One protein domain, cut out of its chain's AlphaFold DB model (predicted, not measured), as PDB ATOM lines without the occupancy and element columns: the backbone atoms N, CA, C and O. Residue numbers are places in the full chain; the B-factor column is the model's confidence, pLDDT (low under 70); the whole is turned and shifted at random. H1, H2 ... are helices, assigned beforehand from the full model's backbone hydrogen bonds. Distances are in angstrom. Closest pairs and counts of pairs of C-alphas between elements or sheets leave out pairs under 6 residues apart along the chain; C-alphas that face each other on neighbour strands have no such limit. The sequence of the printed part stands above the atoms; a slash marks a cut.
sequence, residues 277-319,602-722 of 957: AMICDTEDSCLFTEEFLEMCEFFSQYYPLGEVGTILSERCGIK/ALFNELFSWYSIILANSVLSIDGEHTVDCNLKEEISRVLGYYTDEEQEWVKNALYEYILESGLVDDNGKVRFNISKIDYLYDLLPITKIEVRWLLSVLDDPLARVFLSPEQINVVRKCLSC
ATOM      1  N   ALA A 277      74.779  51.940  75.414       91.75
ATOM      2  CA  ALA A 277      74.090  50.711  75.015       91.75
ATOM      3  C   ALA A 277      72.610  50.954  74.662       91.75
ATOM      4  O   ALA A 277      72.129  50.466  73.646       91.75
ATOM      5  N   MET A 278      71.892  51.785  75.429       91.19
ATOM      6  CA  MET A 278      70.487  52.118  75.143       91.19
ATOM      7  C   MET A 278      70.296  52.889  73.824       91.19
ATOM      8  O   MET A 278      69.222  52.834  73.222       91.19
ATOM      9  N   ILE A 279      71.310  53.635  73.383       92.06
ATOM     10  CA  ILE A 279      71.290  54.360  72.108       92.06
ATOM     11  C   ILE A 279      71.662  53.420  70.955       92.06
ATOM     12  O   ILE A 279      71.003  53.450  69.918       92.06
ATOM     13  N   CYS A 280      72.698  52.598  71.138       89.56
ATOM     14  CA  CYS A 280      73.368  51.856  70.070       89.56
ATOM     15  C   CYS A 280      72.860  50.419  69.854       89.56
ATOM     16  O   CYS A 280      72.814  49.953  68.711       89.56
ATOM     17  N   ASP A 281      72.404  49.724  70.899       85.06
ATOM     18  CA  ASP A 281      71.972  48.322  70.819       85.06
ATOM     19  C   ASP A 281      70.516  48.196  70.312       85.06
ATOM     20  O   ASP A 281      69.606  47.753  71.015       85.06
ATOM     21  N   THR A 282      70.288  48.609  69.061       73.88
ATOM     22  CA  THR A 282      69.015  48.447  68.327       73.88
ATOM     23  C   THR A 282      68.954  47.111  67.558       73.88
ATOM     24  O   THR A 282      69.913  46.344  67.570       73.88
ATOM     25  N   GLU A 283      67.836  46.793  66.884       60.22
ATOM     26  CA  GLU A 283      67.659  45.514  66.151       60.22
ATOM     27  C   GLU A 283      68.740  45.251  65.070       60.22
ATOM     28  O   GLU A 283      69.023  44.089  64.782       60.22
ATOM     29  N   ASP A 284      69.384  46.299  64.529       68.50
ATOM     30  CA  ASP A 284      70.535  46.240  63.601       68.50
ATOM     31  C   ASP A 284      71.763  46.969  64.200       68.50
ATOM     32  O   ASP A 284      72.304  47.935  63.652       68.50
ATOM     33  N   SER A 285      72.140  46.562  65.418       67.38
ATOM     34  CA  SER A 285      73.038  47.315  66.309       67.38
ATOM     35  C   SER A 285      74.428  47.603  65.742       67.38
ATOM     36  O   SER A 285      74.952  48.690  65.968       67.38
ATOM     37  N   CYS A 286      75.042  46.671  65.006       71.56
ATOM     38  CA  CYS A 286      76.425  46.827  64.538       71.56
ATOM     39  C   CYS A 286      76.541  47.948  63.494       71.56
ATOM     40  O   CYS A 286      77.313  48.885  63.685       71.56
ATOM     41  N   LEU A 287      75.709  47.902  62.446       80.44
ATOM     42  CA  LEU A 287      75.698  48.916  61.390       80.44
ATOM     43  C   LEU A 287      75.273  50.285  61.935       80.44
ATOM     44  O   LEU A 287      75.908  51.295  61.637       80.44
ATOM     45  N   PHE A 288      74.240  50.322  62.783       87.88
ATOM     46  CA  PHE A 288      73.797  51.569  63.404       87.88
ATOM     47  C   PHE A 288      74.892  52.212  64.268       87.88
ATOM     48  O   PHE A 288      75.093  53.424  64.198       87.88
ATOM     49  N   THR A 289      75.606  51.417  65.072       87.06
ATOM     50  CA  THR A 289      76.674  51.928  65.945       87.06
ATOM     51  C   THR A 289      77.811  52.533  65.127       87.06
ATOM     52  O   THR A 289      78.329  53.584  65.499       87.06
ATOM     53  N   GLU A 290      78.172  51.922  63.994       85.62
ATOM     54  CA  GLU A 290      79.172  52.472  63.073       85.62
ATOM     55  C   GLU A 290      78.707  53.803  62.457       85.62
ATOM     56  O   GLU A 290      79.436  54.793  62.525       85.62
ATOM     57  N   GLU A 291      77.473  53.879  61.945       88.94
ATOM     58  CA  GLU A 291      76.905  55.125  61.400       88.94
ATOM     59  C   GLU A 291      76.819  56.238  62.469       88.94
ATOM     60  O   GLU A 291      77.105  57.408  62.195       88.94
ATOM     61  N   PHE A 292      76.448  55.887  63.706       92.00
ATOM     62  CA  PHE A 292      76.377  56.818  64.835       92.00
ATOM     63  C   PHE A 292      77.766  57.309  65.266       92.00
ATOM     64  O   PHE A 292      77.946  58.507  65.513       92.00
ATOM     65  N   LEU A 293      78.757  56.413  65.318       90.19
ATOM     66  CA  LEU A 293      80.151  56.748  65.601       90.19
ATOM     67  C   LEU A 293      80.698  57.720  64.550       90.19
ATOM     68  O   LEU A 293      81.244  58.762  64.906       90.19
ATOM     69  N   GLU A 294      80.503  57.432  63.262       89.31
ATOM     70  CA  GLU A 294      80.961  58.311  62.183       89.31
ATOM     71  C   GLU A 294      80.280  59.685  62.214       89.31
ATOM     72  O   GLU A 294      80.924  60.703  61.939       89.31
ATOM     73  N   MET A 295      79.001  59.747  62.605       93.19
ATOM     74  CA  MET A 295      78.322  61.014  62.869       93.19
ATOM     75  C   MET A 295      79.027  61.783  63.996       93.19
ATOM     76  O   MET A 295      79.345  62.961  63.820       93.19
ATOM     77  N   CYS A 296      79.298  61.142  65.136       92.88
ATOM     78  CA  CYS A 296      79.978  61.782  66.266       92.88
ATOM     79  C   CYS A 296      81.377  62.291  65.877       92.88
ATOM     80  O   CYS A 296      81.699  63.450  66.151       92.88
ATOM     81  N   GLU A 297      82.163  61.487  65.154       88.62
ATOM     82  CA  GLU A 297      83.493  61.863  64.656       88.62
ATOM     83  C   GLU A 297      83.435  63.002  63.622       88.62
ATOM     84  O   GLU A 297      84.287  63.892  63.604       88.62
ATOM     85  N   PHE A 298      82.427  63.028  62.747       91.12
ATOM     86  CA  PHE A 298      82.240  64.143  61.821       91.12
ATOM     87  C   PHE A 298      81.893  65.434  62.570       91.12
ATOM     88  O   PHE A 298      82.482  66.490  62.308       91.12
ATOM     89  N   PHE A 299      80.944  65.370  63.508       91.38
ATOM     90  CA  PHE A 299      80.485  66.541  64.245       91.38
ATOM     91  C   PHE A 299      81.504  67.046  65.271       91.38
ATOM     92  O   PHE A 299      81.529  68.255  65.497       91.38
ATOM     93  N   SER A 300      82.424  66.214  65.774       87.75
ATOM     94  CA  SER A 300      83.556  66.689  66.593       87.75
ATOM     95  C   SER A 300      84.438  67.695  65.835       87.75
ATOM     96  O   SER A 300      84.945  68.687  66.371       87.75
ATOM     97  N   GLN A 301      84.560  67.514  64.518       85.38
ATOM     98  CA  GLN A 301      85.317  68.418  63.658       85.38
ATOM     99  C   GLN A 301      84.468  69.417  62.886       85.38
ATOM    100  O   GLN A 301      85.034  70.360  62.330       85.38
ATOM    101  N   TYR A 302      83.145  69.284  62.852       86.44
ATOM    102  CA  TYR A 302      82.246  70.226  62.181       86.44
ATOM    103  C   TYR A 302      81.658  71.264  63.144       86.44
ATOM    104  O   TYR A 302      81.661  72.459  62.830       86.44
ATOM    105  N   TYR A 303      81.206  70.818  64.316       84.25
ATOM    106  CA  TYR A 303      80.455  71.601  65.293       84.25
ATOM    107  C   TYR A 303      81.374  72.272  66.338       84.25
ATOM    108  O   TYR A 303      82.527  71.859  66.496       84.25
ATOM    109  N   PRO A 304      80.918  73.342  67.017       82.31
ATOM    110  CA  PRO A 304      81.507  73.822  68.276       82.31
ATOM    111  C   PRO A 304      81.323  72.801  69.416       82.31
ATOM    112  O   PRO A 304      80.397  71.990  69.336       82.31
ATOM    113  N   LEU A 305      82.144  72.856  70.479       85.56
ATOM    114  CA  LEU A 305      82.155  71.847  71.554       85.56
ATOM    115  C   LEU A 305      82.300  70.433  70.977       85.56
ATOM    116  O   LEU A 305      81.575  69.505  71.337       85.56
ATOM    117  N   GLY A 306      83.190  70.296  69.993       85.81
ATOM    118  CA  GLY A 306      83.410  69.051  69.263       85.81
ATOM    119  C   GLY A 306      83.943  67.917  70.140       85.81
ATOM    120  O   GLY A 306      83.765  66.745  69.836       85.81
ATOM    121  N   GLU A 307      84.511  68.282  71.271       85.31
ATOM    122  CA  GLU A 307      85.040  67.450  72.337       85.31
ATOM    123  C   GLU A 307      83.977  66.511  72.900       85.31
ATOM    124  O   GLU A 307      84.266  65.353  73.181       85.31
ATOM    125  N   VAL A 308      82.725  66.974  72.984       91.44
ATOM    126  CA  VAL A 308      81.592  66.117  73.353       91.44
ATOM    127  C   VAL A 308      81.410  65.009  72.315       91.44
ATOM    128  O   VAL A 308      81.192  63.856  72.671       91.44
ATOM    129  N   GLY A 309      81.569  65.332  71.029       91.44
ATOM    130  CA  GLY A 309      81.595  64.347  69.948       91.44
ATOM    131  C   GLY A 309      82.749  63.353  70.083       91.44
ATOM    132  O   GLY A 309      82.552  62.165  69.830       91.44
ATOM    133  N   THR A 310      83.926  63.795  70.532       87.81
ATOM    134  CA  THR A 310      85.067  62.909  70.821       87.81
ATOM    135  C   THR A 310      84.771  61.984  72.005       87.81
ATOM    136  O   THR A 310      84.977  60.780  71.883       87.81
ATOM    137  N   ILE A 311      84.205  62.497  73.103       91.25
ATOM    138  CA  ILE A 311      83.771  61.688  74.256       91.25
ATOM    139  C   ILE A 311      82.757  60.622  73.818       91.25
ATOM    140  O   ILE A 311      82.923  59.443  74.122       91.25
ATOM    141  N   LEU A 312      81.739  61.010  73.045       93.69
ATOM    142  CA  LEU A 312      80.726  60.086  72.520       93.69
ATOM    143  C   LEU A 312      81.327  59.030  71.581       93.69
ATOM    144  O   LEU A 312      80.904  57.872  71.599       93.69
ATOM    145  N   SER A 313      82.330  59.413  70.788       90.12
ATOM    146  CA  SER A 313      83.061  58.491  69.915       90.12
ATOM    147  C   SER A 313      83.872  57.477  70.726       90.12
ATOM    148  O   SER A 313      83.859  56.291  70.399       90.12
ATOM    149  N   GLU A 314      84.528  57.918  71.804       89.19
ATOM    150  CA  GLU A 314      85.292  57.045  72.704       89.19
ATOM    151  C   GLU A 314      84.385  56.070  73.456       89.19
ATOM    152  O   GLU A 314      84.708  54.889  73.560       89.19
ATOM    153  N   ARG A 315      83.192  56.510  73.885       92.00
ATOM    154  CA  ARG A 315      82.183  55.609  74.468       92.00
ATOM    155  C   ARG A 315      81.826  54.455  73.532       92.00
ATOM    156  O   ARG A 315      81.602  53.348  74.000       92.00
ATOM    157  N   CYS A 316      81.798  54.685  72.219       88.25
ATOM    158  CA  CYS A 316      81.537  53.643  71.220       88.25
ATOM    159  C   CYS A 316      82.784  52.802  70.873       88.25
ATOM    160  O   CYS A 316      82.701  51.887  70.051       88.25
ATOM    161  N   GLY A 317      83.941  53.085  71.483       78.88
ATOM    162  CA  GLY A 317      85.239  52.501  71.148       78.88
ATOM    163  C   GLY A 317      85.283  50.973  71.225       78.88
ATOM    164  O   GLY A 317      85.927  50.344  70.390       78.88
ATOM    165  N   ILE A 318      84.536  50.360  72.150       75.50
ATOM    166  CA  ILE A 318      84.461  48.893  72.294       75.50
ATOM    167  C   ILE A 318      83.750  48.185  71.129       75.50
ATOM    168  O   ILE A 318      83.964  46.997  70.900       75.50
ATOM    169  N   LYS A 319      82.905  48.904  70.382       70.44
ATOM    170  CA  LYS A 319      82.194  48.408  69.192       70.44
ATOM    171  C   LYS A 319      82.884  48.832  67.898       70.44
ATOM    172  O   LYS A 319      82.396  48.518  66.816       70.44
ATOM    173  N   ALA A 602      80.936  70.508  83.481       87.81
ATOM    174  CA  ALA A 602      80.148  69.507  82.765       87.81
ATOM    175  C   ALA A 602      80.993  68.731  81.747       87.81
ATOM    176  O   ALA A 602      80.832  67.524  81.591       87.81
ATOM    177  N   LEU A 603      81.882  69.442  81.049       84.44
ATOM    178  CA  LEU A 603      82.706  68.914  79.962       84.44
ATOM    179  C   LEU A 603      84.019  68.310  80.478       84.44
ATOM    180  O   LEU A 603      84.473  67.294  79.963       84.44
ATOM    181  N   PHE A 604      84.610  68.928  81.500       79.62
ATOM    182  CA  PHE A 604      85.920  68.584  82.050       79.62
ATOM    183  C   PHE A 604      85.761  68.018  83.456       79.62
ATOM    184  O   PHE A 604      85.804  68.749  84.449       79.62
ATOM    185  N   ASN A 605      85.562  66.707  83.543       85.44
ATOM    186  CA  ASN A 605      85.385  66.025  84.815       85.44
ATOM    187  C   ASN A 605      86.097  64.674  84.870       85.44
ATOM    188  O   ASN A 605      86.427  64.065  83.853       85.44
ATOM    189  N   GLU A 606      86.315  64.193  86.093       87.62
ATOM    190  CA  GLU A 606      87.058  62.958  86.337       87.62
ATOM    191  C   GLU A 606      86.369  61.704  85.781       87.62
ATOM    192  O   GLU A 606      87.059  60.715  85.556       87.62
ATOM    193  N   LEU A 607      85.054  61.720  85.506       92.00
ATOM    194  CA  LEU A 607      84.340  60.535  85.009       92.00
ATOM    195  C   LEU A 607      84.874  60.063  83.654       92.00
ATOM    196  O   LEU A 607      84.787  58.872  83.371       92.00
ATOM    197  N   PHE A 608      85.441  60.974  82.860       91.12
ATOM    198  CA  PHE A 608      86.042  60.693  81.555       91.12
ATOM    199  C   PHE A 608      87.575  60.632  81.594       91.12
ATOM    200  O   PHE A 608      88.209  60.556  80.551       91.12
ATOM    201  N   SER A 609      88.208  60.662  82.771       88.50
ATOM    202  CA  SER A 609      89.665  60.500  82.855       88.50
ATOM    203  C   SER A 609      90.103  59.124  82.350       88.50
ATOM    204  O   SER A 609      89.479  58.119  82.693       88.50
ATOM    205  N   TRP A 610      91.235  59.042  81.645       87.25
ATOM    206  CA  TRP A 610      91.860  57.761  81.304       87.25
ATOM    207  C   TRP A 610      92.115  56.908  82.542       87.25
ATOM    208  O   TRP A 610      91.893  55.702  82.509       87.25
ATOM    209  N   TYR A 611      92.523  57.529  83.650       88.50
ATOM    210  CA  TYR A 611      92.741  56.819  84.903       88.50
ATOM    211  C   TYR A 611      91.433  56.279  85.490       88.50
ATOM    212  O   TYR A 611      91.417  55.152  85.980       88.50
ATOM    213  N   SER A 612      90.331  57.026  85.379       91.31
ATOM    214  CA  SER A 612      89.003  56.572  85.806       91.31
ATOM    215  C   SER A 612      88.501  55.414  84.960       91.31
ATOM    216  O   SER A 612      87.974  54.451  85.505       91.31
ATOM    217  N   ILE A 613      88.694  55.491  83.641       92.75
ATOM    218  CA  ILE A 613      88.292  54.446  82.694       92.75
ATOM    219  C   ILE A 613      89.064  53.155  82.972       92.75
ATOM    220  O   ILE A 613      88.445  52.110  83.147       92.75
ATOM    221  N   ILE A 614      90.397  53.237  83.082       92.06
ATOM    222  CA  ILE A 614      91.262  52.097  83.425       92.06
ATOM    223  C   ILE A 614      90.822  51.486  84.754       92.06
ATOM    224  O   ILE A 614      90.608  50.278  84.839       92.06
ATOM    225  N   LEU A 615      90.673  52.316  85.789       92.88
ATOM    226  CA  LEU A 615      90.294  51.865  87.122       92.88
ATOM    227  C   LEU A 615      88.931  51.167  87.109       92.88
ATOM    228  O   LEU A 615      88.808  50.062  87.633       92.88
ATOM    229  N   ALA A 616      87.927  51.790  86.492       93.31
ATOM    230  CA  ALA A 616      86.579  51.252  86.410       93.31
ATOM    231  C   ALA A 616      86.565  49.922  85.649       93.31
ATOM    232  O   ALA A 616      86.157  48.909  86.211       93.31
ATOM    233  N   ASN A 617      87.084  49.883  84.419       91.94
ATOM    234  CA  ASN A 617      87.114  48.663  83.607       91.94
ATOM    235  C   ASN A 617      87.876  47.518  84.287       91.94
ATOM    236  O   ASN A 617      87.458  46.363  84.180       91.94
ATOM    237  N   SER A 618      88.930  47.826  85.050       90.44
ATOM    238  CA  SER A 618      89.683  46.805  85.792       90.44
ATOM    239  C   SER A 618      88.857  46.119  86.882       90.44
ATOM    240  O   SER A 618      89.032  44.926  87.129       90.44
ATOM    241  N   VAL A 619      87.945  46.865  87.511       89.62
ATOM    242  CA  VAL A 619      87.034  46.377  88.559       89.62
ATOM    243  C   VAL A 619      85.812  45.672  87.952       89.62
ATOM    244  O   VAL A 619      85.318  44.709  88.529       89.62
ATOM    245  N   LEU A 620      85.335  46.109  86.779       87.69
ATOM    246  CA  LEU A 620      84.135  45.563  86.122       87.69
ATOM    247  C   LEU A 620      84.369  44.238  85.374       87.69
ATOM    248  O   LEU A 620      83.414  43.511  85.111       87.69
ATOM    249  N   SER A 621      85.617  43.919  85.027       69.94
ATOM    250  CA  SER A 621      85.956  42.799  84.129       69.94
ATOM    251  C   SER A 621      86.395  41.517  84.851       69.94
ATOM    252  O   SER A 621      87.087  40.690  84.265       69.94
ATOM    253  N   ILE A 622      86.057  41.337  86.132       72.00
ATOM    254  CA  ILE A 622      86.487  40.152  86.892       72.00
ATOM    255  C   ILE A 622      85.537  38.983  86.643       72.00
ATOM    256  O   ILE A 622      84.369  39.024  87.024       72.00
ATOM    257  N   ASP A 623      86.061  37.913  86.052       65.44
ATOM    258  CA  ASP A 623      85.320  36.696  85.708       65.44
ATOM    259  C   ASP A 623      85.842  35.431  86.416       65.44
ATOM    260  O   ASP A 623      85.583  34.309  85.989       65.44
ATOM    261  N   GLY A 624      86.545  35.601  87.543       62.50
ATOM    262  CA  GLY A 624      87.076  34.509  88.368       62.50
ATOM    263  C   GLY A 624      88.401  33.918  87.868       62.50
ATOM    264  O   GLY A 624      89.130  33.341  88.674       62.50
ATOM    265  N   GLU A 625      88.750  34.107  86.590       61.09
ATOM    266  CA  GLU A 625      90.061  33.753  86.020       61.09
ATOM    267  C   GLU A 625      91.064  34.919  86.091       61.09
ATOM    268  O   GLU A 625      92.251  34.699  86.342       61.09
ATOM    269  N   HIS A 626      90.593  36.161  85.934       71.50
ATOM    270  CA  HIS A 626      91.432  37.362  85.915       71.50
ATOM    271  C   HIS A 626      91.325  38.154  87.225       71.50
ATOM    272  O   HIS A 626      90.232  38.413  87.729       71.50
ATOM    273  N   THR A 627      92.467  38.560  87.789       83.81
ATOM    274  CA  THR A 627      92.515  39.432  88.975       83.81
ATOM    275  C   THR A 627      92.478  40.908  88.574       83.81
ATOM    276  O   THR A 627      92.826  41.266  87.449       83.81
ATOM    277  N   VAL A 628      92.139  41.786  89.524       86.19
ATOM    278  CA  VAL A 628      92.208  43.251  89.346       86.19
ATOM    279  C   VAL A 628      93.592  43.689  88.850       86.19
ATOM    280  O   VAL A 628      93.685  44.547  87.981       86.19
ATOM    281  N   ASP A 629      94.672  43.092  89.374       86.81
ATOM    282  CA  ASP A 629      96.050  43.409  88.966       86.81
ATOM    283  C   ASP A 629      96.318  43.029  87.501       86.81
ATOM    284  O   ASP A 629      96.950  43.801  86.777       86.81
ATOM    285  N   CYS A 630      95.812  41.875  87.044       87.31
ATOM    286  CA  CYS A 630      95.901  41.474  85.638       87.31
ATOM    287  C   CYS A 630      95.141  42.455  84.737       87.31
ATOM    288  O   CYS A 630      95.722  42.977  83.786       87.31
ATOM    289  N   ASN A 631      93.893  42.779  85.083       88.88
ATOM    290  CA  ASN A 631      93.066  43.692  84.292       88.88
ATOM    291  C   ASN A 631      93.646  45.112  84.254       88.88
ATOM    292  O   ASN A 631      93.674  45.733  83.195       88.88
ATOM    293  N   LEU A 632      94.187  45.609  85.376       91.31
ATOM    294  CA  LEU A 632      94.889  46.895  85.413       91.31
ATOM    295  C   LEU A 632      96.061  46.908  84.431       91.31
ATOM    296  O   LEU A 632      96.227  47.881  83.704       91.31
ATOM    297  N   LYS A 633      96.871  45.843  84.376       91.56
ATOM    298  CA  LYS A 633      97.991  45.758  83.422       91.56
ATOM    299  C   LYS A 633      97.515  45.783  81.975       91.56
ATOM    300  O   LYS A 633      98.127  46.468  81.153       91.56
ATOM    301  N   GLU A 634      96.446  45.059  81.661       90.38
ATOM    302  CA  GLU A 634      95.872  45.018  80.314       90.38
ATOM    303  C   GLU A 634      95.302  46.379  79.904       90.38
ATOM    304  O   GLU A 634      95.676  46.912  78.856       90.38
ATOM    305  N   GLU A 635      94.493  47.004  80.761       90.31
ATOM    306  CA  GLU A 635      93.891  48.314  80.503       90.31
ATOM    307  C   GLU A 635      94.940  49.433  80.443       90.31
ATOM    308  O   GLU A 635      94.875  50.297  79.566       90.31
ATOM    309  N   ILE A 636      95.967  49.402  81.302       90.06
ATOM    310  CA  ILE A 636      97.105  50.332  81.230       90.06
ATOM    311  C   ILE A 636      97.894  50.113  79.940       90.06
ATOM    312  O   ILE A 636      98.289  51.085  79.308       90.06
ATOM    313  N   SER A 637      98.101  48.876  79.496       89.31
ATOM    314  CA  SER A 637      98.784  48.622  78.222       89.31
ATOM    315  C   SER A 637      97.959  49.125  77.034       89.31
ATOM    316  O   SER A 637      98.504  49.721  76.102       89.31
ATOM    317  N   ARG A 638      96.634  48.941  77.085       86.69
ATOM    318  CA  ARG A 638      95.682  49.383  76.058       86.69
ATOM    319  C   ARG A 638      95.614  50.905  75.963       86.69
ATOM    320  O   ARG A 638      95.792  51.468  74.885       86.69
ATOM    321  N   VAL A 639      95.374  51.575  77.087       82.44
ATOM    322  CA  VAL A 639      95.132  53.022  77.147       82.44
ATOM    323  C   VAL A 639      96.437  53.799  77.283       82.44
ATOM    324  O   VAL A 639      96.579  54.858  76.679       82.44
ATOM    325  N   LEU A 640      97.422  53.291  78.024       80.25
ATOM    326  CA  LEU A 640      98.694  53.953  78.341       80.25
ATOM    327  C   LEU A 640      99.945  53.254  77.780       80.25
ATOM    328  O   LEU A 640     101.047  53.512  78.259       80.25
ATOM    329  N   GLY A 641      99.836  52.485  76.689       78.69
ATOM    330  CA  GLY A 641     100.961  51.756  76.064       78.69
ATOM    331  C   GLY A 641     102.158  52.592  75.560       78.69
ATOM    332  O   GLY A 641     103.106  52.058  74.995       78.69
ATOM    333  N   TYR A 642     102.130  53.908  75.755       75.56
ATOM    334  CA  TYR A 642     103.228  54.846  75.500       75.56
ATOM    335  C   TYR A 642     104.142  55.063  76.715       75.56
ATOM    336  O   TYR A 642     105.202  55.677  76.578       75.56
ATOM    337  N   TYR A 643     103.725  54.617  77.900       77.50
ATOM    338  CA  TYR A 643     104.537  54.606  79.114       77.50
ATOM    339  C   TYR A 643     105.545  53.461  79.074       77.50
ATOM    340  O   TYR A 643     105.273  52.413  78.485       77.50
ATOM    341  N   THR A 644     106.709  53.648  79.705       80.44
ATOM    342  CA  THR A 644     107.662  52.543  79.887       80.44
ATOM    343  C   THR A 644     107.105  51.518  80.872       80.44
ATOM    344  O   THR A 644     106.307  51.878  81.732       80.44
ATOM    345  N   ASP A 645     107.583  50.276  80.825       83.75
ATOM    346  CA  ASP A 645     107.128  49.210  81.735       83.75
ATOM    347  C   ASP A 645     107.204  49.625  83.221       83.75
ATOM    348  O   ASP A 645     106.275  49.391  83.986       83.75
ATOM    349  N   GLU A 646     108.271  50.332  83.622       83.88
ATOM    350  CA  GLU A 646     108.430  50.880  84.982       83.88
ATOM    351  C   GLU A 646     107.348  51.914  85.351       83.88
ATOM    352  O   GLU A 646     106.866  51.945  86.480       83.88
ATOM    353  N   GLU A 647     106.937  52.754  84.399       81.81
ATOM    354  CA  GLU A 647     105.896  53.767  84.607       81.81
ATOM    355  C   GLU A 647     104.512  53.130  84.670       81.81
ATOM    356  O   GLU A 647     103.705  53.504  85.517       81.81
ATOM    357  N   GLN A 648     104.248  52.156  83.796       85.62
ATOM    358  CA  GLN A 648     103.008  51.387  83.820       85.62
ATOM    359  C   GLN A 648     102.850  50.663  85.158       85.62
ATOM    360  O   GLN A 648     101.788  50.741  85.767       85.62
ATOM    361  N   GLU A 649     103.917  50.040  85.664       87.81
ATOM    362  CA  GLU A 649     103.913  49.380  86.971       87.81
ATOM    363  C   GLU A 649     103.675  50.375  88.119       87.81
ATOM    364  O   GLU A 649     102.937  50.080  89.059       87.81
ATOM    365  N   TRP A 650     104.235  51.586  88.039       85.62
ATOM    366  CA  TRP A 650     103.996  52.631  89.035       85.62
ATOM    367  C   TRP A 650     102.546  53.127  89.046       85.62
ATOM    368  O   TRP A 650     101.941  53.217  90.115       85.62
ATOM    369  N   VAL A 651     101.974  53.398  87.867       86.25
ATOM    370  CA  VAL A 651     100.559  53.780  87.716       86.25
ATOM    371  C   VAL A 651      99.653  52.664  88.217       86.25
ATOM    372  O   VAL A 651      98.726  52.930  88.977       86.25
ATOM    373  N   LYS A 652      99.945  51.415  87.847       91.38
ATOM    374  CA  LYS A 652      99.205  50.235  88.292       91.38
ATOM    375  C   LYS A 652      99.163  50.150  89.817       91.38
ATOM    376  O   LYS A 652      98.082  50.017  90.377       91.38
ATOM    377  N   ASN A 653     100.312  50.284  90.483       90.12
ATOM    378  CA  ASN A 653     100.390  50.222  91.945       90.12
ATOM    379  C   ASN A 653      99.588  51.349  92.611       90.12
ATOM    380  O   ASN A 653      98.858  51.093  93.561       90.12
ATOM    381  N   ALA A 654      99.658  52.569  92.080       88.81
ATOM    382  CA  ALA A 654      98.900  53.690  92.627       88.81
ATOM    383  C   ALA A 654      97.385  53.572  92.403       88.81
ATOM    384  O   ALA A 654      96.602  53.896  93.293       88.81
ATOM    385  N   LEU A 655      96.955  53.102  91.227       90.44
ATOM    386  CA  LEU A 655      95.539  52.830  90.967       90.44
ATOM    387  C   LEU A 655      95.030  51.689  91.849       90.44
ATOM    388  O   LEU A 655      93.922  51.779  92.363       90.44
ATOM    389  N   TYR A 656      95.839  50.651  92.069       90.69
ATOM    390  CA  TYR A 656      95.489  49.550  92.962       90.69
ATOM    391  C   TYR A 656      95.333  50.015  94.420       90.69
ATOM    392  O   TYR A 656      94.347  49.664  95.065       90.69
ATOM    393  N   GLU A 657      96.240  50.864  94.921       88.81
ATOM    394  CA  GLU A 657      96.087  51.512  96.235       88.81
ATOM    395  C   GLU A 657      94.787  52.324  96.308       88.81
ATOM    396  O   GLU A 657      94.002  52.148  97.238       88.81
ATOM    397  N   TYR A 658      94.492  53.141  95.294       88.88
ATOM    398  CA  TYR A 658      93.261  53.935  95.254       88.88
ATOM    399  C   TYR A 658      91.988  53.061  95.233       88.88
ATOM    400  O   TYR A 658      90.984  53.388  95.876       88.88
ATOM    401  N   ILE A 659      92.015  51.934  94.511       90.56
ATOM    402  CA  ILE A 659      90.934  50.935  94.464       90.56
ATOM    403  C   ILE A 659      90.667  50.349  95.861       90.56
ATOM    404  O   ILE A 659      89.501  50.255  96.265       90.56
ATOM    405  N   LEU A 660      91.727  50.011  96.606       89.88
ATOM    406  CA  LEU A 660      91.644  49.514  97.983       89.88
ATOM    407  C   LEU A 660      91.118  50.585  98.947       89.88
ATOM    408  O   LEU A 660      90.188  50.322  99.708       89.88
ATOM    409  N   GLU A 661      91.646  51.811  98.885       88.44
ATOM    410  CA  GLU A 661      91.210  52.932  99.736       88.44
ATOM    411  C   GLU A 661      89.730  53.285  99.528       88.44
ATOM    412  O   GLU A 661      89.010  53.620 100.473       88.44
ATOM    413  N   SER A 662      89.251  53.157  98.289       88.75
ATOM    414  CA  SER A 662      87.842  53.344  97.922       88.75
ATOM    415  C   SER A 662      86.959  52.144  98.294       88.75
ATOM    416  O   SER A 662      85.732  52.197  98.164       88.75
ATOM    417  N   GLY A 663      87.568  51.042  98.737       89.00
ATOM    418  CA  GLY A 663      86.909  49.793  99.098       89.00
ATOM    419  C   GLY A 663      86.176  49.117  97.941       89.00
ATOM    420  O   GLY A 663      85.235  48.364  98.183       89.00
ATOM    421  N   LEU A 664      86.564  49.395  96.693       90.81
ATOM    422  CA  LEU A 664      85.991  48.732  95.516       90.81
ATOM    423  C   LEU A 664      86.341  47.239  95.487       90.81
ATOM    424  O   LEU A 664      85.586  46.439  94.932       90.81
ATOM    425  N   VAL A 665      87.458  46.874  96.116       89.12
ATOM    426  CA  VAL A 665      87.915  45.499  96.323       89.12
ATOM    427  C   VAL A 665      88.303  45.307  97.788       89.12
ATOM    428  O   VAL A 665      88.613  46.283  98.478       89.12
ATOM    429  N   ASP A 666      88.256  44.070  98.269       84.69
ATOM    430  CA  ASP A 666      88.750  43.701  99.597       84.69
ATOM    431  C   ASP A 666      90.271  43.442  99.606       84.69
ATOM    432  O   ASP A 666      90.937  43.461  98.567       84.69
ATOM    433  N   ASP A 667      90.821  43.151 100.788       81.00
ATOM    434  CA  ASP A 667      92.249  42.845 100.974       81.00
ATOM    435  C   ASP A 667      92.717  41.597 100.197       81.00
ATOM    436  O   ASP A 667      93.915  41.402  99.990       81.00
ATOM    437  N   ASN A 668      91.783  40.751  99.747       78.75
ATOM    438  CA  ASN A 668      92.049  39.557  98.947       78.75
ATOM    439  C   ASN A 668      91.880  39.811  97.434       78.75
ATOM    440  O   ASN A 668      92.019  38.878  96.643       78.75
ATOM    441  N   GLY A 669      91.579  41.048  97.022       77.94
ATOM    442  CA  GLY A 669      91.349  41.431  95.628       77.94
ATOM    443  C   GLY A 669      89.969  41.045  95.084       77.94
ATOM    444  O   GLY A 669      89.757  41.088  93.872       77.94
ATOM    445  N   LYS A 670      89.025  40.666  95.952       84.31
ATOM    446  CA  LYS A 670      87.640  40.357  95.588       84.31
ATOM    447  C   LYS A 670      86.849  41.655  95.442       84.31
ATOM    448  O   LYS A 670      86.831  42.480  96.352       84.31
ATOM    449  N   VAL A 671      86.163  41.841  94.317       88.50
ATOM    450  CA  VAL A 671      85.328  43.034  94.086       88.50
ATOM    451  C   VAL A 671      84.132  43.088  95.019       88.50
ATOM    452  O   VAL A 671      83.497  42.068  95.270       88.50
ATOM    453  N   ARG A 672      83.785  44.288  95.487       89.25
ATOM    454  CA  ARG A 672      82.620  44.526  96.353       89.25
ATOM    455  C   ARG A 672      81.299  44.230  95.650       89.25
ATOM    456  O   ARG A 672      80.369  43.726  96.276       89.25
ATOM    457  N   PHE A 673      81.212  44.569  94.370       88.56
ATOM    458  CA  PHE A 673      80.017  44.405  93.558       88.56
ATOM    459  C   PHE A 673      80.343  43.537  92.346       88.56
ATOM    460  O   PHE A 673      81.270  43.842  91.600       88.56
ATOM    461  N   ASN A 674      79.576  42.467  92.145       85.38
ATOM    462  CA  ASN A 674      79.678  41.615  90.969       85.38
ATOM    463  C   ASN A 674      78.797  42.178  89.856       85.38
ATOM    464  O   ASN A 674      77.615  42.457  90.064       85.38
ATOM    465  N   ILE A 675      79.367  42.312  88.665       85.06
ATOM    466  CA  ILE A 675      78.643  42.621  87.435       85.06
ATOM    467  C   ILE A 675      79.375  41.940  86.284       85.06
ATOM    468  O   ILE A 675      80.594  42.030  86.181       85.06
ATOM    469  N   SER A 676      78.663  41.176  85.461       72.25
ATOM    470  CA  SER A 676      79.298  40.343  84.444       72.25
ATOM    471  C   SER A 676      79.389  41.067  83.101       72.25
ATOM    472  O   SER A 676      78.373  41.386  82.491       72.25
ATOM    473  N   LYS A 677      80.629  41.241  82.617       75.19
ATOM    474  CA  LYS A 677      80.972  41.592  81.225       75.19
ATOM    475  C   LYS A 677      80.304  42.873  80.715       75.19
ATOM    476  O   LYS A 677      79.521  42.830  79.767       75.19
ATOM    477  N   ILE A 678      80.647  44.004  81.329       88.19
ATOM    478  CA  ILE A 678      80.208  45.330  80.883       88.19
ATOM    479  C   ILE A 678      81.390  46.300  80.757       88.19
ATOM    480  O   ILE A 678      82.376  46.157  81.476       88.19
ATOM    481  N   ASP A 679      81.271  47.301  79.887       91.81
ATOM    482  CA  ASP A 679      82.235  48.400  79.769       91.81
ATOM    483  C   ASP A 679      81.783  49.635  80.560       91.81
ATOM    484  O   ASP A 679      80.602  50.001  80.594       91.81
ATOM    485  N   TYR A 680      82.731  50.315  81.203       94.38
ATOM    486  CA  TYR A 680      82.433  51.484  82.019       94.38
ATOM    487  C   TYR A 680      81.759  52.605  81.220       94.38
ATOM    488  O   TYR A 680      80.746  53.140  81.668       94.38
ATOM    489  N   LEU A 681      82.289  52.961  80.051       94.62
ATOM    490  CA  LEU A 681      81.812  54.091  79.257       94.62
ATOM    491  C   LEU A 681      80.560  53.757  78.438       94.62
ATOM    492  O   LEU A 681      79.726  54.640  78.215       94.62
ATOM    493  N   TYR A 682      80.429  52.513  77.979       93.88
ATOM    494  CA  TYR A 682      79.319  52.086  77.131       93.88
ATOM    495  C   TYR A 682      78.086  51.662  77.945       93.88
ATOM    496  O   TYR A 682      76.957  52.060  77.635       93.88
ATOM    497  N   ASP A 683      78.301  50.889  79.014       93.00
ATOM    498  CA  ASP A 683      77.239  50.191  79.738       93.00
ATOM    499  C   ASP A 683      76.941  50.767  81.123       93.00
ATOM    500  O   ASP A 683      75.779  50.759  81.547       93.00
ATOM    501  N   LEU A 684      77.965  51.179  81.882       94.56
ATOM    502  CA  LEU A 684      77.783  51.588  83.279       94.56
ATOM    503  C   LEU A 684      77.481  53.079  83.410       94.56
ATOM    504  O   LEU A 684      76.476  53.425  84.038       94.56
ATOM    505  N   LEU A 685      78.343  53.927  82.842       96.75
ATOM    506  CA  LEU A 685      78.302  55.382  82.942       96.75
ATOM    507  C   LEU A 685      77.168  55.941  82.072       96.75
ATOM    508  O   LEU A 685      77.248  55.874  80.842       96.75
ATOM    509  N   PRO A 686      76.138  56.556  82.667       97.06
ATOM    510  CA  PRO A 686      75.065  57.183  81.908       97.06
ATOM    511  C   PRO A 686      75.546  58.354  81.043       97.06
ATOM    512  O   PRO A 686      76.593  58.957  81.295       97.06
ATOM    513  N   ILE A 687      74.763  58.686  80.019       97.50
ATOM    514  CA  ILE A 687      74.980  59.856  79.165       97.50
ATOM    515  C   ILE A 687      74.675  61.120  79.977       97.50
ATOM    516  O   ILE A 687      73.585  61.272  80.533       97.50
ATOM    517  N   THR A 688      75.646  62.026  80.052       96.75
ATOM    518  CA  THR A 688      75.573  63.255  80.857       96.75
ATOM    519  C   THR A 688      74.660  64.313  80.231       96.75
ATOM    520  O   THR A 688      74.343  64.271  79.039       96.75
ATOM    521  N   LYS A 689      74.264  65.330  81.012       95.88
ATOM    522  CA  LYS A 689      73.444  66.457  80.525       95.88
ATOM    523  C   LYS A 689      74.060  67.147  79.313       95.88
ATOM    524  O   LYS A 689      73.339  67.434  78.356       95.88
ATOM    525  N   ILE A 690      75.371  67.403  79.338       94.69
ATOM    526  CA  ILE A 690      76.060  68.091  78.241       94.69
ATOM    527  C   ILE A 690      76.108  67.233  76.972       94.69
ATOM    528  O   ILE A 690      75.892  67.753  75.879       94.69
ATOM    529  N   GLU A 691      76.280  65.916  77.109       96.44
ATOM    530  CA  GLU A 691      76.216  64.974  75.989       96.44
ATOM    531  C   GLU A 691      74.819  64.934  75.358       96.44
ATOM    532  O   GLU A 691      74.695  65.063  74.139       96.44
ATOM    533  N   VAL A 692      73.753  64.849  76.169       97.06
ATOM    534  CA  VAL A 692      72.365  64.909  75.670       97.06
ATOM    535  C   VAL A 692      72.104  66.238  74.959       97.06
ATOM    536  O   VAL A 692      71.556  66.267  73.856       97.06
ATOM    537  N   ARG A 693      72.521  67.350  75.567       94.44
ATOM    538  CA  ARG A 693      72.360  68.709  75.037       94.44
ATOM    539  C   ARG A 693      73.074  68.899  73.692       94.44
ATOM    540  O   ARG A 693      72.509  69.487  72.761       94.44
ATOM    541  N   TRP A 694      74.279  68.353  73.555       95.25
ATOM    542  CA  TRP A 694      75.029  68.352  72.300       95.25
ATOM    543  C   TRP A 694      74.373  67.458  71.239       95.25
ATOM    544  O   TRP A 694      74.122  67.928  70.128       95.25
ATOM    545  N   LEU A 695      73.983  66.225  71.588       96.38
ATOM    546  CA  LEU A 695      73.291  65.305  70.674       96.38
ATOM    547  C   LEU A 695      71.978  65.893  70.151       96.38
ATOM    548  O   LEU A 695      71.720  65.844  68.952       96.38
ATOM    549  N   LEU A 696      71.166  66.516  71.008       95.19
ATOM    550  CA  LEU A 696      69.937  67.197  70.581       95.19
ATOM    551  C   LEU A 696      70.203  68.326  69.579       95.19
ATOM    552  O   LEU A 696      69.344  68.609  68.743       95.19
ATOM    553  N   SER A 697      71.365  68.974  69.673       92.62
ATOM    554  CA  SER A 697      71.783  70.038  68.757       92.62
ATOM    555  C   SER A 697      72.241  69.460  67.415       92.62
ATOM    556  O   SER A 697      71.806  69.926  66.366       92.62
ATOM    557  N   VAL A 698      73.055  68.402  67.445       93.44
ATOM    558  CA  VAL A 698      73.585  67.723  66.252       93.44
ATOM    559  C   VAL A 698      72.494  66.992  65.469       93.44
ATOM    560  O   VAL A 698      72.422  67.123  64.252       93.44
ATOM    561  N   LEU A 699      71.590  66.281  66.145       93.88
ATOM    562  CA  LEU A 699      70.479  65.562  65.508       93.88
ATOM    563  C   LEU A 699      69.454  66.500  64.850       93.88
ATOM    564  O   LEU A 699      68.594  66.046  64.091       93.88
ATOM    565  N   ASP A 700      69.472  67.788  65.198       89.88
ATOM    566  CA  ASP A 700      68.682  68.845  64.560       89.88
ATOM    567  C   ASP A 700      69.353  69.397  63.290       89.88
ATOM    568  O   ASP A 700      68.675  70.000  62.453       89.88
ATOM    569  N   ASP A 701      70.663  69.192  63.130       90.12
ATOM    570  CA  ASP A 701      71.404  69.616  61.949       90.12
ATOM    571  C   ASP A 701      71.067  68.704  60.749       90.12
ATOM    572  O   ASP A 701      71.127  67.473  60.857       90.12
ATOM    573  N   PRO A 702      70.733  69.264  59.569       89.56
ATOM    574  CA  PRO A 702      70.467  68.482  58.365       89.56
ATOM    575  C   PRO A 702      71.558  67.466  58.004       89.56
ATOM    576  O   PRO A 702      71.223  66.431  57.430       89.56
ATOM    577  N   LEU A 703      72.829  67.739  58.323       92.44
ATOM    578  CA  LEU A 703      73.961  66.861  58.023       92.44
ATOM    579  C   LEU A 703      73.953  65.558  58.825       92.44
ATOM    580  O   LEU A 703      74.537  64.585  58.353       92.44
ATOM    581  N   ALA A 704      73.235  65.473  59.951       94.25
ATOM    582  CA  ALA A 704      73.032  64.197  60.641       94.25
ATOM    583  C   ALA A 704      72.392  63.149  59.709       94.25
ATOM    584  O   ALA A 704      72.706  61.963  59.801       94.25
ATOM    585  N   ARG A 705      71.585  63.593  58.725       93.88
ATOM    586  CA  ARG A 705      70.948  62.724  57.717       93.88
ATOM    587  C   ARG A 705      71.894  62.146  56.661       93.88
ATOM    588  O   ARG A 705      71.460  61.354  55.822       93.88
ATOM    589  N   VAL A 706      73.164  62.559  56.657       93.88
ATOM    590  CA  VAL A 706      74.206  61.894  55.863       93.88
ATOM    591  C   VAL A 706      74.457  60.491  56.409       93.88
ATOM    592  O   VAL A 706      74.552  59.557  55.617       93.88
ATOM    593  N   PHE A 707      74.483  60.370  57.736       93.19
ATOM    594  CA  PHE A 707      74.812  59.151  58.468       93.19
ATOM    595  C   PHE A 707      73.540  58.388  58.841       93.19
ATOM    596  O   PHE A 707      73.334  57.270  58.391       93.19
ATOM    597  N   LEU A 708      72.621  59.040  59.558       93.31
ATOM    598  CA  LEU A 708      71.429  58.403  60.115       93.31
ATOM    599  C   LEU A 708      70.175  58.702  59.281       93.31
ATOM    600  O   LEU A 708      69.932  59.821  58.832       93.31
ATOM    601  N   SER A 709      69.312  57.712  59.087       92.25
ATOM    602  CA  SER A 709      67.960  57.915  58.556       92.25
ATOM    603  C   SER A 709      67.087  58.751  59.510       92.25
ATOM    604  O   SER A 709      67.336  58.782  60.718       92.25
ATOM    605  N   PRO A 710      66.034  59.428  59.010       93.12
ATOM    606  CA  PRO A 710      65.062  60.112  59.868       93.12
ATOM    607  C   PRO A 710      64.456  59.204  60.950       93.12
ATOM    608  O   PRO A 710      64.216  59.652  62.071       93.12
ATOM    609  N   GLU A 711      64.238  57.928  60.633       92.50
ATOM    610  CA  GLU A 711      63.735  56.910  61.552       92.50
ATOM    611  C   GLU A 711      64.747  56.630  62.671       92.50
ATOM    612  O   GLU A 711      64.392  56.722  63.845       92.50
ATOM    613  N   GLN A 712      66.017  56.392  62.321       93.25
ATOM    614  CA  GLN A 712      67.114  56.221  63.283       93.25
ATOM    615  C   GLN A 712      67.281  57.461  64.181       93.25
ATOM    616  O   GLN A 712      67.376  57.331  65.399       93.25
ATOM    617  N   ILE A 713      67.227  58.676  63.621       95.12
ATOM    618  CA  ILE A 713      67.287  59.927  64.402       95.12
ATOM    619  C   ILE A 713      66.146  59.992  65.430       95.12
ATOM    620  O   ILE A 713      66.362  60.396  66.575       95.12
ATOM    621  N   ASN A 714      64.930  59.595  65.048       93.88
ATOM    622  CA  ASN A 714      63.788  59.574  65.962       93.88
ATOM    623  C   ASN A 714      63.943  58.526  67.071       93.88
ATOM    624  O   ASN A 714      63.546  58.798  68.205       93.88
ATOM    625  N   VAL A 715      64.537  57.365  66.773       92.88
ATOM    626  CA  VAL A 715      64.877  56.352  67.786       92.88
ATOM    627  C   VAL A 715      65.847  56.937  68.810       92.88
ATOM    628  O   VAL A 715      65.536  56.917  69.999       92.88
ATOM    629  N   VAL A 716      66.943  57.565  68.362       94.81
ATOM    630  CA  VAL A 716      67.903  58.216  69.270       94.81
ATOM    631  C   VAL A 716      67.206  59.263  70.137       94.81
ATOM    632  O   VAL A 716      67.343  59.239  71.355       94.81
ATOM    633  N   ARG A 717      66.381  60.146  69.553       95.19
ATOM    634  CA  ARG A 717      65.621  61.156  70.319       95.19
ATOM    635  C   ARG A 717      64.700  60.543  71.367       95.19
ATOM    636  O   ARG A 717      64.564  61.101  72.455       95.19
ATOM    637  N   LYS A 718      64.062  59.416  71.049       93.56
ATOM    638  CA  LYS A 718      63.219  58.690  71.998       93.56
ATOM    639  C   LYS A 718      64.057  58.140  73.154       93.56
ATOM    640  O   LYS A 718      63.646  58.321  74.296       93.56
ATOM    641  N   CYS A 719      65.233  57.570  72.892       94.00
ATOM    642  CA  CYS A 719      66.152  57.144  73.952       94.00
ATOM    643  C   CYS A 719      66.584  58.330  74.828       94.00
ATOM    644  O   CYS A 719      66.468  58.258  76.047       94.00
ATOM    645  N   LEU A 720      66.968  59.465  74.228       95.75
ATOM    646  CA  LEU A 720      67.347  60.676  74.973       95.75
ATOM    647  C   LEU A 720      66.226  61.195  75.891       95.75
ATOM    648  O   LEU A 720      66.511  61.784  76.930       95.75
ATOM    649  N   SER A 721      64.953  60.955  75.550       92.62
ATOM    650  CA  SER A 721      63.810  61.348  76.389       92.62
ATOM    651  C   SER A 721      63.665  60.538  77.685       92.62
ATOM    652  O   SER A 721      62.898  60.936  78.558       92.62
ATOM    653  N   CYS A 722      64.406  59.434  77.828       90.94
ATOM    654  CA  CYS A 722      64.468  58.634  79.052       90.94
ATOM    655  C   CYS A 722      65.428  59.211  80.106       90.94
ATOM    656  O   CYS A 722      65.503  58.671  81.209       90.94
TER     657      CYS A 722
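What this domain is: This is residues 277 to 319 and 602 to 722 of the 957 residues of a protein of Blautia sp. AM42-2 (UniProt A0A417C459). Two helical lobes sit one after the other along the longest axis, with the short helix H7 between them and touching a helix of each. The larger lobe has the hairpin of H2 and H3, with H8 crossing beside H3, H9 packed on H2, and H10 packed on the short H1; the smaller lobe has the hairpin of H4 and H5, with H6 packed slantwise on H5. The printed part has 164 residues with ten named helices, H1 to H10 in order along the chain, and no named strand; the class is all helix. By its radius of gyration of the C-alphas, 17.8 A, the whole is compact, though its outline is elongated, with spans of 53 by 30 by 26 A.

How they stand to each other: Begin with H1, residues 277 to 280, and go on to H2, residues 285 to 302: they only just touch, with 3 pairs of C-alphas within 8 A, the closest being those of Cys 280 and Thr 289 at 5.3 A. Next comes H3, residues 306 to 315, which forms a helical hairpin with H2, at a shallow tilt of 24 degrees, opposite ways; their closest C-alphas are those of Ser 300 and Gly 306, 3.6 A apart. Past the cut, H4, residues 610 to 620, and H5, residues 628 to 640, form a second helical hairpin; their closest C-alphas, of Ser 618 and Asn 631, are 4.8 A apart, and the tilt is a shallow 33 degrees, only just short of steep. H6, residues 645 to 661, touches H5 at a steep tilt of 52 degrees, opposite ways, with the C-alphas of Leu 632 and Lys 652 closest at 6.2 A. Look then at H7, residues 680 to 684: it touches H4, closest C-alphas Asn 617 and Tyr 680 at 5.7 A, and only just touches H3, with 3 pairs of C-alphas within 8 A, Arg 315 and Leu 681 closest at 5.0 A. H8, residues 689 to 698, touches H3 about perpendicular, though only just, at 71 degrees; the closest C-alphas are those of Val 308 and Glu 691, 6.1 A apart. H9, residues 704 to 707, touches H2 at residues 291 to 295 alone, with the C-alphas of Glu 291 and Phe 707 closest at 5.4 A. H10, residues 710 to 720, touches H1, with the C-alphas of Ile 279 and Val 716 closest at 5.9 A. H5 and H6 are each apart from H8, H9 and H10. Helix packing is part aligned, part crossed: 2 of 5 touching pairs with a tilt are shallow. In H3, H4, H5, H6, H7, H8 and H10 every O i to N i+4 pair is within hydrogen-bond range, in H2 13 of 14 are, and H1 and H9 are too short for such a pair.

Where its parts are: Find C-alpha 277 at (74.090, 50.711, 75.015), where H1 begins its four residues. H2 runs 25.0 A from C-alpha 285 to C-alpha 302 at (82.246, 70.226, 62.181), and H3 spans 14.5 A. H4 measures 15.2 A, H5 16.7 A, and H6 24.3 A. H7 has five residues, H8 spans 14.3 A, and H9 has four residues. H10 runs 15.3 A to C-alpha 720 at (67.347, 60.676, 74.973).

The domain as a whole: The C-alphas farthest apart are those of Asn 668 and Pro 702, at 54.3 A. Residues 320 to 601 are not printed, and C-alphas 319 and 602 are 25.2 A apart across the cut. The link from H6 to H7, residues 662 to 679, is long. Mean pLDDT of the printed part is 87.6; it is under 70 at residues 283 to 285, 621 and 623 to 625.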